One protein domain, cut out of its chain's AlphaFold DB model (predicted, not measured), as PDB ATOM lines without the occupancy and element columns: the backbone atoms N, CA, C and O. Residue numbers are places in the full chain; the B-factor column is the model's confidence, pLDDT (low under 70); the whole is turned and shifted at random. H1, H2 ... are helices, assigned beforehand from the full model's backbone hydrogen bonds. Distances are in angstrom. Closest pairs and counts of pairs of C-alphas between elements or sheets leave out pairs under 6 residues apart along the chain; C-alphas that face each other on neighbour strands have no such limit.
ATOM      1  N   LEU A 631     210.577 270.141 258.455       76.06
ATOM      2  CA  LEU A 631     209.595 271.152 258.827       76.06
ATOM      3  C   LEU A 631     208.891 271.684 257.568       76.06
ATOM      4  O   LEU A 631     209.453 271.684 256.471       76.06
ATOM      5  N   ARG A 632     207.679 272.215 257.755       63.38
ATOM      6  CA  ARG A 632     206.869 272.900 256.726       63.38
ATOM      7  C   ARG A 632     207.606 274.056 256.034       63.38
ATOM      8  O   ARG A 632     207.222 274.484 254.950       63.38
ATOM      9  N   GLY A 633     208.634 274.603 256.689       57.78
ATOM     10  CA  GLY A 633     209.093 275.972 256.479       57.78
ATOM     11  C   GLY A 633     208.008 276.997 256.814       57.78
ATOM     12  O   GLY A 633     206.942 276.679 257.345       57.78
ATOM     13  N   GLY A 634     208.305 278.259 256.523       43.12
ATOM     14  CA  GLY A 634     207.429 279.386 256.821       43.12
ATOM     15  C   GLY A 634     208.217 280.635 257.189       43.12
ATOM     16  O   GLY A 634     209.434 280.594 257.386       43.12
ATOM     17  N   ALA A 635     207.514 281.762 257.292       34.75
ATOM     18  CA  ALA A 635     208.106 283.020 257.722       34.75
ATOM     19  C   ALA A 635     208.505 282.934 259.205       34.75
ATOM     20  O   ALA A 635     207.680 283.128 260.100       34.75
ATOM     21  N   LEU A 636     209.786 282.666 259.472       37.41
ATOM     22  CA  LEU A 636     210.349 282.823 260.809       37.41
ATOM     23  C   LEU A 636     210.251 284.309 261.171       37.41
ATOM     24  O   LEU A 636     210.903 285.153 260.551       37.41
ATOM     25  N   GLY A 637     209.402 284.617 262.156       35.59
ATOM     26  CA  GLY A 637     209.057 285.985 262.538       35.59
ATOM     27  C   GLY A 637     210.288 286.884 262.694       35.59
ATOM     28  O   GLY A 637     211.312 286.460 263.235       35.59
ATOM     29  N   ARG A 638     210.152 288.140 262.239       36.69
ATOM     30  CA  ARG A 638     211.244 289.100 261.961       36.69
ATOM     31  C   ARG A 638     212.039 288.758 260.685       36.69
ATOM     32  O   ARG A 638     213.203 288.379 260.742       36.69
ATOM     33  N   GLY A 639     211.397 288.940 259.527       35.47
ATOM     34  CA  GLY A 639     212.073 289.163 258.238       35.47
ATOM     35  C   GLY A 639     212.775 287.975 257.567       35.47
ATOM     36  O   GLY A 639     213.379 288.175 256.517       35.47
ATOM     37  N   ARG A 640     212.707 286.753 258.112       40.38
ATOM     38  CA  ARG A 640     213.359 285.580 257.508       40.38
ATOM     39  C   ARG A 640     212.418 284.803 256.591       40.38
ATOM     40  O   ARG A 640     211.509 284.114 257.054       40.38
ATOM     41  N   VAL A 641     212.702 284.869 255.292       39.94
ATOM     42  CA  VAL A 641     212.184 283.924 254.296       39.94
ATOM     43  C   VAL A 641     213.010 282.641 254.385       39.94
ATOM     44  O   VAL A 641     214.223 282.670 254.195       39.94
ATOM     45  N   ARG A 642     212.348 281.522 254.678       50.19
ATOM     46  CA  ARG A 642     212.909 280.168 254.637       50.19
ATOM     47  C   ARG A 642     212.051 279.343 253.685       50.19
ATOM     48  O   ARG A 642     210.843 279.233 253.896       50.19
ATOM     49  N   VAL A 643     212.667 278.807 252.633       57.06
ATOM     50  CA  VAL A 643     212.014 277.847 251.725       57.06
ATOM     51  C   VAL A 643     211.649 276.592 252.536       57.06
ATOM     52  O   VAL A 643     212.413 276.254 253.439       57.06
ATOM     53  N   PRO A 644     210.508 275.916 252.276       66.00
ATOM     54  CA  PRO A 644     210.132 274.675 252.950       66.00
ATOM     55  C   PRO A 644     211.295 273.704 253.113       66.00
ATOM     56  O   PRO A 644     211.881 273.258 252.123       66.00
ATOM     57  N   ASP A 645     211.615 273.380 254.369       70.25
ATOM     58  CA  ASP A 645     212.808 272.604 254.701       70.25
ATOM     59  C   ASP A 645     212.769 271.234 254.009       70.25
ATOM     60  O   ASP A 645     213.795 270.769 253.534       70.25
ATOM     61  N   GLY A 646     211.584 270.649 253.795       81.56
ATOM     62  CA  GLY A 646     211.432 269.407 253.025       81.56
ATOM     63  C   GLY A 646     211.922 269.469 251.575       81.56
ATOM     64  O   GLY A 646     212.417 268.464 251.064       81.56
ATOM     65  N   MET A 647     211.854 270.626 250.911       86.12
ATOM     66  CA  MET A 647     212.416 270.801 249.567       86.12
ATOM     67  C   MET A 647     213.948 270.867 249.623       86.12
ATOM     68  O   MET A 647     214.622 270.162 248.873       86.12
ATOM     69  N   ALA A 648     214.498 271.669 250.542       85.12
ATOM     70  CA  ALA A 648     215.943 271.799 250.736       85.12
ATOM     71  C   ALA A 648     216.577 270.470 251.185       85.12
ATOM     72  O   ALA A 648     217.609 270.061 250.657       85.12
ATOM     73  N   GLU A 649     215.917 269.745 252.091       87.88
ATOM     74  CA  GLU A 649     216.322 268.423 252.563       87.88
ATOM     75  C   GLU A 649     216.374 267.406 251.420       87.88
ATOM     76  O   GLU A 649     217.393 266.736 251.276       87.88
ATOM     77  N   ARG A 650     215.355 267.325 250.551       89.19
ATOM     78  CA  ARG A 650     215.397 266.423 249.382       89.19
ATOM     79  C   ARG A 650     216.472 266.813 248.366       89.19
ATOM     80  O   ARG A 650     217.107 265.927 247.802       89.19
ATOM     81  N   MET A 651     216.682 268.109 248.123       88.81
ATOM     82  CA  MET A 651     217.745 268.576 247.222       88.81
ATOM     83  C   MET A 651     219.145 268.243 247.751       88.81
ATOM     84  O   MET A 651     220.024 267.921 246.959       88.81
ATOM     85  N   ASN A 652     219.337 268.299 249.070       89.25
ATOM     86  CA  ASN A 652     220.575 267.940 249.756       89.25
ATOM     87  C   ASN A 652     220.763 266.414 249.832       89.25
ATOM     88  O   ASN A 652     221.611 265.852 249.145       89.25
ATOM     89  N   TRP A 653     219.947 265.729 250.638       87.56
ATOM     90  CA  TRP A 653     220.151 264.326 251.012       87.56
ATOM     91  C   TRP A 653     220.026 263.341 249.846       87.56
ATOM     92  O   TRP A 653     220.636 262.277 249.886       87.56
ATOM     93  N   LEU A 654     219.241 263.680 248.820       88.94
ATOM     94  CA  LEU A 654     218.989 262.825 247.653       88.94
ATOM     95  C   LEU A 654     219.633 263.376 246.374       88.94
ATOM     96  O   LEU A 654     219.328 262.888 245.286       88.94
ATOM     97  N   GLU A 655     220.418 264.456 246.488       88.31
ATOM     98  CA  GLU A 655     220.987 265.231 245.370       88.31
ATOM     99  C   GLU A 655     219.940 265.627 244.305       88.31
ATOM    100  O   GLU A 655     220.260 265.873 243.138       88.31
ATOM    101  N   LYS A 656     218.656 265.675 244.695       87.56
ATOM    102  CA  LYS A 656     217.514 265.760 243.781       87.56
ATOM    103  C   LYS A 656     217.553 267.105 243.045       87.56
ATOM    104  O   LYS A 656     217.354 268.139 243.683       87.56
ATOM    105  N   PRO A 657     217.760 267.144 241.713       88.50
ATOM    106  CA  PRO A 657     217.849 268.410 240.990       88.50
ATOM    107  C   PRO A 657     216.555 269.213 241.142       88.50
ATOM    108  O   PRO A 657     215.477 268.638 241.006       88.50
ATOM    109  N   CYS A 658     216.640 270.532 241.346       85.50
ATOM    110  CA  CYS A 658     215.470 271.395 241.587       85.50
ATOM    111  C   CYS A 658     214.333 271.168 240.568       85.50
ATOM    112  O   CYS A 658     213.179 270.982 240.936       85.50
ATOM    113  N   ARG A 659     214.667 271.062 239.276       86.38
ATOM    114  CA  ARG A 659     213.702 270.805 238.186       86.38
ATOM    115  C   ARG A 659     212.981 269.450 238.271       86.38
ATOM    116  O   ARG A 659     211.946 269.288 237.634       86.38
ATOM    117  N   LYS A 660     213.526 268.487 239.024       85.38
ATOM    118  CA  LYS A 660     212.934 267.168 239.309       85.38
ATOM    119  C   LYS A 660     212.200 267.117 240.657       85.38
ATOM    120  O   LYS A 660     211.556 266.109 240.941       85.38
ATOM    121  N   ASP A 661     212.287 268.148 241.501       88.12
ATOM    122  CA  ASP A 661     211.455 268.250 242.702       88.12
ATOM    123  C   ASP A 661     210.165 269.017 242.412       88.12
ATOM    124  O   ASP A 661     210.194 270.066 241.777       88.12
ATOM    125  N   SER A 662     209.029 268.499 242.880       83.12
ATOM    126  CA  SER A 662     207.703 269.071 242.620       83.12
ATOM    127  C   SER A 662     207.590 270.508 243.131       83.12
ATOM    128  O   SER A 662     207.185 271.399 242.383       83.12
ATOM    129  N   PHE A 663     208.029 270.761 244.367       83.88
ATOM    130  CA  PHE A 663     207.963 272.092 244.963       83.88
ATOM    131  C   PHE A 663     208.991 273.048 244.343       83.88
ATOM    132  O   PHE A 663     208.645 274.165 243.961       83.88
ATOM    133  N   CYS A 664     210.241 272.609 244.161       85.88
ATOM    134  CA  CYS A 664     211.276 273.462 243.562       85.88
ATOM    135  C   CYS A 664     210.962 273.806 242.091       85.88
ATOM    136  O   CYS A 664     211.138 274.946 241.665       85.88
ATOM    137  N   SER A 665     210.397 272.865 241.328       84.69
ATOM    138  CA  SER A 665     209.899 273.107 239.970       84.69
ATOM    139  C   SER A 665     208.730 274.098 239.939       84.69
ATOM    140  O   SER A 665     208.684 274.947 239.047       84.69
ATOM    141  N   ALA A 666     207.822 274.067 240.923       82.56
ATOM    142  CA  ALA A 666     206.765 275.071 241.055       82.56
ATOM    143  C   ALA A 666     207.328 276.476 241.362       82.56
ATOM    144  O   ALA A 666     206.877 277.455 240.770       82.56
ATOM    145  N   LEU A 667     208.367 276.589 242.204       82.94
ATOM    146  CA  LEU A 667     209.067 277.863 242.440       82.94
ATOM    147  C   LEU A 667     209.728 278.415 241.163       82.94
ATOM    148  O   LEU A 667     209.640 279.616 240.900       82.94
ATOM    149  N   LEU A 668     210.355 277.552 240.352       84.62
ATOM    150  CA  LEU A 668     210.921 277.941 239.053       84.62
ATOM    151  C   LEU A 668     209.834 278.428 238.077       84.62
ATOM    152  O   LEU A 668     210.036 279.414 237.373       84.62
ATOM    153  N   GLN A 669     208.673 277.766 238.050       79.31
ATOM    154  CA  GLN A 669     207.523 278.168 237.226       79.31
ATOM    155  C   GLN A 669     206.897 279.491 237.700       79.31
ATOM    156  O   GLN A 669     206.459 280.288 236.874       79.31
ATOM    157  N   ALA A 670     206.939 279.777 239.005       79.44
ATOM    158  CA  ALA A 670     206.572 281.070 239.584       79.44
ATOM    159  C   ALA A 670     207.602 282.196 239.318       79.44
ATOM    160  O   ALA A 670     207.428 283.316 239.800       79.44
ATOM    161  N   GLY A 671     208.669 281.926 238.556       80.56
ATOM    162  CA  GLY A 671     209.647 282.924 238.115       80.56
ATOM    163  C   GLY A 671     210.831 283.155 239.058       80.56
ATOM    164  O   GLY A 671     211.623 284.066 238.812       80.56
ATOM    165  N   LEU A 672     210.996 282.351 240.115       83.38
ATOM    166  CA  LEU A 672     212.217 282.377 240.926       83.38
ATOM    167  C   LEU A 672     213.370 281.698 240.176       83.38
ATOM    168  O   LEU A 672     213.181 280.696 239.488       83.38
ATOM    169  N   SER A 673     214.589 282.219 240.324       85.75
ATOM    170  CA  SER A 673     215.777 281.579 239.759       85.75
ATOM    171  C   SER A 673     216.268 280.433 240.649       85.75
ATOM    172  O   SER A 673     216.145 280.463 241.876       85.75
ATOM    173  N   GLU A 674     216.915 279.439 240.039       84.81
ATOM    174  CA  GLU A 674     217.525 278.331 240.781       84.81
ATOM    175  C   GLU A 674     218.627 278.817 241.745       84.81
ATOM    176  O   GLU A 674     218.821 278.227 242.806       84.81
ATOM    177  N   SER A 675     219.308 279.926 241.425       85.12
ATOM    178  CA  SER A 675     220.288 280.565 242.312       85.12
ATOM    179  C   SER A 675     219.639 281.214 243.539       85.12
ATOM    180  O   SER A 675     220.144 281.034 244.645       85.12
ATOM    181  N   THR A 676     218.494 281.890 243.389       83.56
ATOM    182  CA  THR A 676     217.727 282.427 244.525       83.56
ATOM    183  C   THR A 676     217.203 281.305 245.421       83.56
ATOM    184  O   THR A 676     217.347 281.388 246.639       83.56
ATOM    185  N   ILE A 677     216.667 280.223 244.844       83.94
ATOM    186  CA  ILE A 677     216.157 279.085 245.627       83.94
ATOM    187  C   ILE A 677     217.295 278.391 246.399       83.94
ATOM    188  O   ILE A 677     217.145 278.107 247.590       83.94
ATOM    189  N   LYS A 678     218.461 278.183 245.768       82.31
ATOM    190  CA  LYS A 678     219.665 277.652 246.434       82.31
ATOM    191  C   LYS A 678     220.134 278.563 247.572       82.31
ATOM    192  O   LYS A 678     220.333 278.078 248.681       82.31
ATOM    193  N   ALA A 679     220.218 279.877 247.347       80.25
ATOM    194  CA  ALA A 679     220.605 280.844 248.379       80.25
ATOM    195  C   ALA A 679     219.632 280.880 249.576       80.25
ATOM    196  O   ALA A 679     220.057 281.079 250.711       80.25
ATOM    197  N   TRP A 680     218.334 280.653 249.356       78.94
ATOM    198  CA  TRP A 680     217.338 280.579 250.434       78.94
ATOM    199  C   TRP A 680     217.257 279.216 251.138       78.94
ATOM    200  O   TRP A 680     216.629 279.115 252.191       78.94
ATOM    201  N   SER A 681     217.910 278.184 250.596       76.56
ATOM    202  CA  SER A 681     217.970 276.844 251.198       76.56
ATOM    203  C   SER A 681     219.043 276.720 252.296       76.56
ATOM    204  O   SER A 681     219.101 275.699 252.974       76.56
ATOM    205  N   VAL A 682     219.874 277.752 252.505       74.19
ATOM    206  CA  VAL A 682     221.046 277.742 253.408       74.19
ATOM    207  C   VAL A 682     220.987 278.829 254.500       74.19
ATOM    208  O   VAL A 682     221.957 279.533 254.741       74.19
ATOM    209  N   ASP A 683     219.834 278.982 255.169       68.25
ATOM    210  CA  ASP A 683     219.612 279.925 256.298       68.25
ATOM    211  C   ASP A 683     220.226 281.335 256.088       68.25
ATOM    212  O   ASP A 683     221.011 281.792 256.925       68.25
ATOM    213  N   PRO A 684     219.929 282.030 254.970       69.38
ATOM    214  CA  PRO A 684     220.636 283.253 254.605       69.38
ATOM    215  C   PRO A 684     220.461 284.367 255.644       69.38
ATOM    216  O   PRO A 684     219.370 284.605 256.171       69.38
ATOM    217  N   GLN A 685     221.544 285.112 255.877       64.25
ATOM    218  CA  GLN A 685     221.551 286.333 256.682       64.25
ATOM    219  C   GLN A 685     220.765 287.438 255.950       64.25
ATOM    220  O   GLN A 685     221.326 288.213 255.178       64.25
ATOM    221  N   VAL A 686     219.449 287.508 256.165       62.53
ATOM    222  CA  VAL A 686     218.622 288.616 255.661       62.53
ATOM    223  C   VAL A 686     218.851 289.843 256.558       62.53
ATOM    224  O   VAL A 686     218.681 289.719 257.775       62.53
TER     225      VAL A 686
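What this domain is: This is residues 631 to 686 of the 694 residues of the protein "Hypothetical protein" of Symbiodinium sp. KB8 (UniProt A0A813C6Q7). Three short helices, H1, H2 and H3, are set in a triangle with few contacts between them, H2 turned steeply against both H1 and H3. At one end of this small helical part a long loop, residues 631 to 644, runs out to Arg 638 and folds back to the beginning of H1, and its far turn makes one end of the longest axis. The printed part has 56 residues with three named helices, H1, H2 and H3 in that order along the chain, and no named strand. The class is all helix, though under half of the residues, 24 of 56, are in named elements. The whole is compact, with a radius of gyration of the C-alphas of 10.8 A, and the C-alphas span 32 by 24 by 17 A along their three main axes.

How they stand to each other: After residues 631 to 644, which hold no named element, comes H1, residues 645 to 653. H2, residues 662 to 669, is close to H1 but not clearly touching it, with 2 pairs of C-alphas within 8 A; the closest C-alphas are those of Met 647 and Phe 663, 6.5 A apart. The lines of H1 and H2 are about perpendicular, at 78 degrees. H3, residues 674 to 680, only just touches H2, with 3 pairs of C-alphas within 8 A. The closest C-alphas of H2 and H3 are those of Leu 668 and Glu 674, 6.8 A apart. H2 and H3 run opposite ways at a steep tilt of 64 degrees. H1 and H3 are near each other, with 5 pairs of C-alphas within 10 A but no pair within 8 A. In H1, H2 and H3 every O i to N i+4 pair is within hydrogen-bond range.

Where its parts are: The printed part begins at Leu 631, with its C-alpha at (209.595, 271.152, 258.827). H1, residues 645 to 653, starts with C-alpha 645 at (212.808, 272.604, 254.701) and is 11.7 A long from first to last C-alpha. H2, residues 662 to 669, is 10.6 A long. H3, residues 674 to 680, is 9.9 A long and ends with C-alpha 680 at (217.338, 280.579, 250.434).

The domain as a whole: The two C-alphas farthest apart are those of Arg 638 and Lys 660, at 31.6 A. The first and last printed C-alphas, those of Leu 631 and Val 686, are 19.9 A apart. The printed part has no cut. The link from H1 to H2 is short, with 8 residues, and the link from H2 to H3 is tight, with 4 residues. The mean pLDDT of the printed part is 73.7, and 17 residues are under 70, namely residues 632 to 644 and 683 to 686.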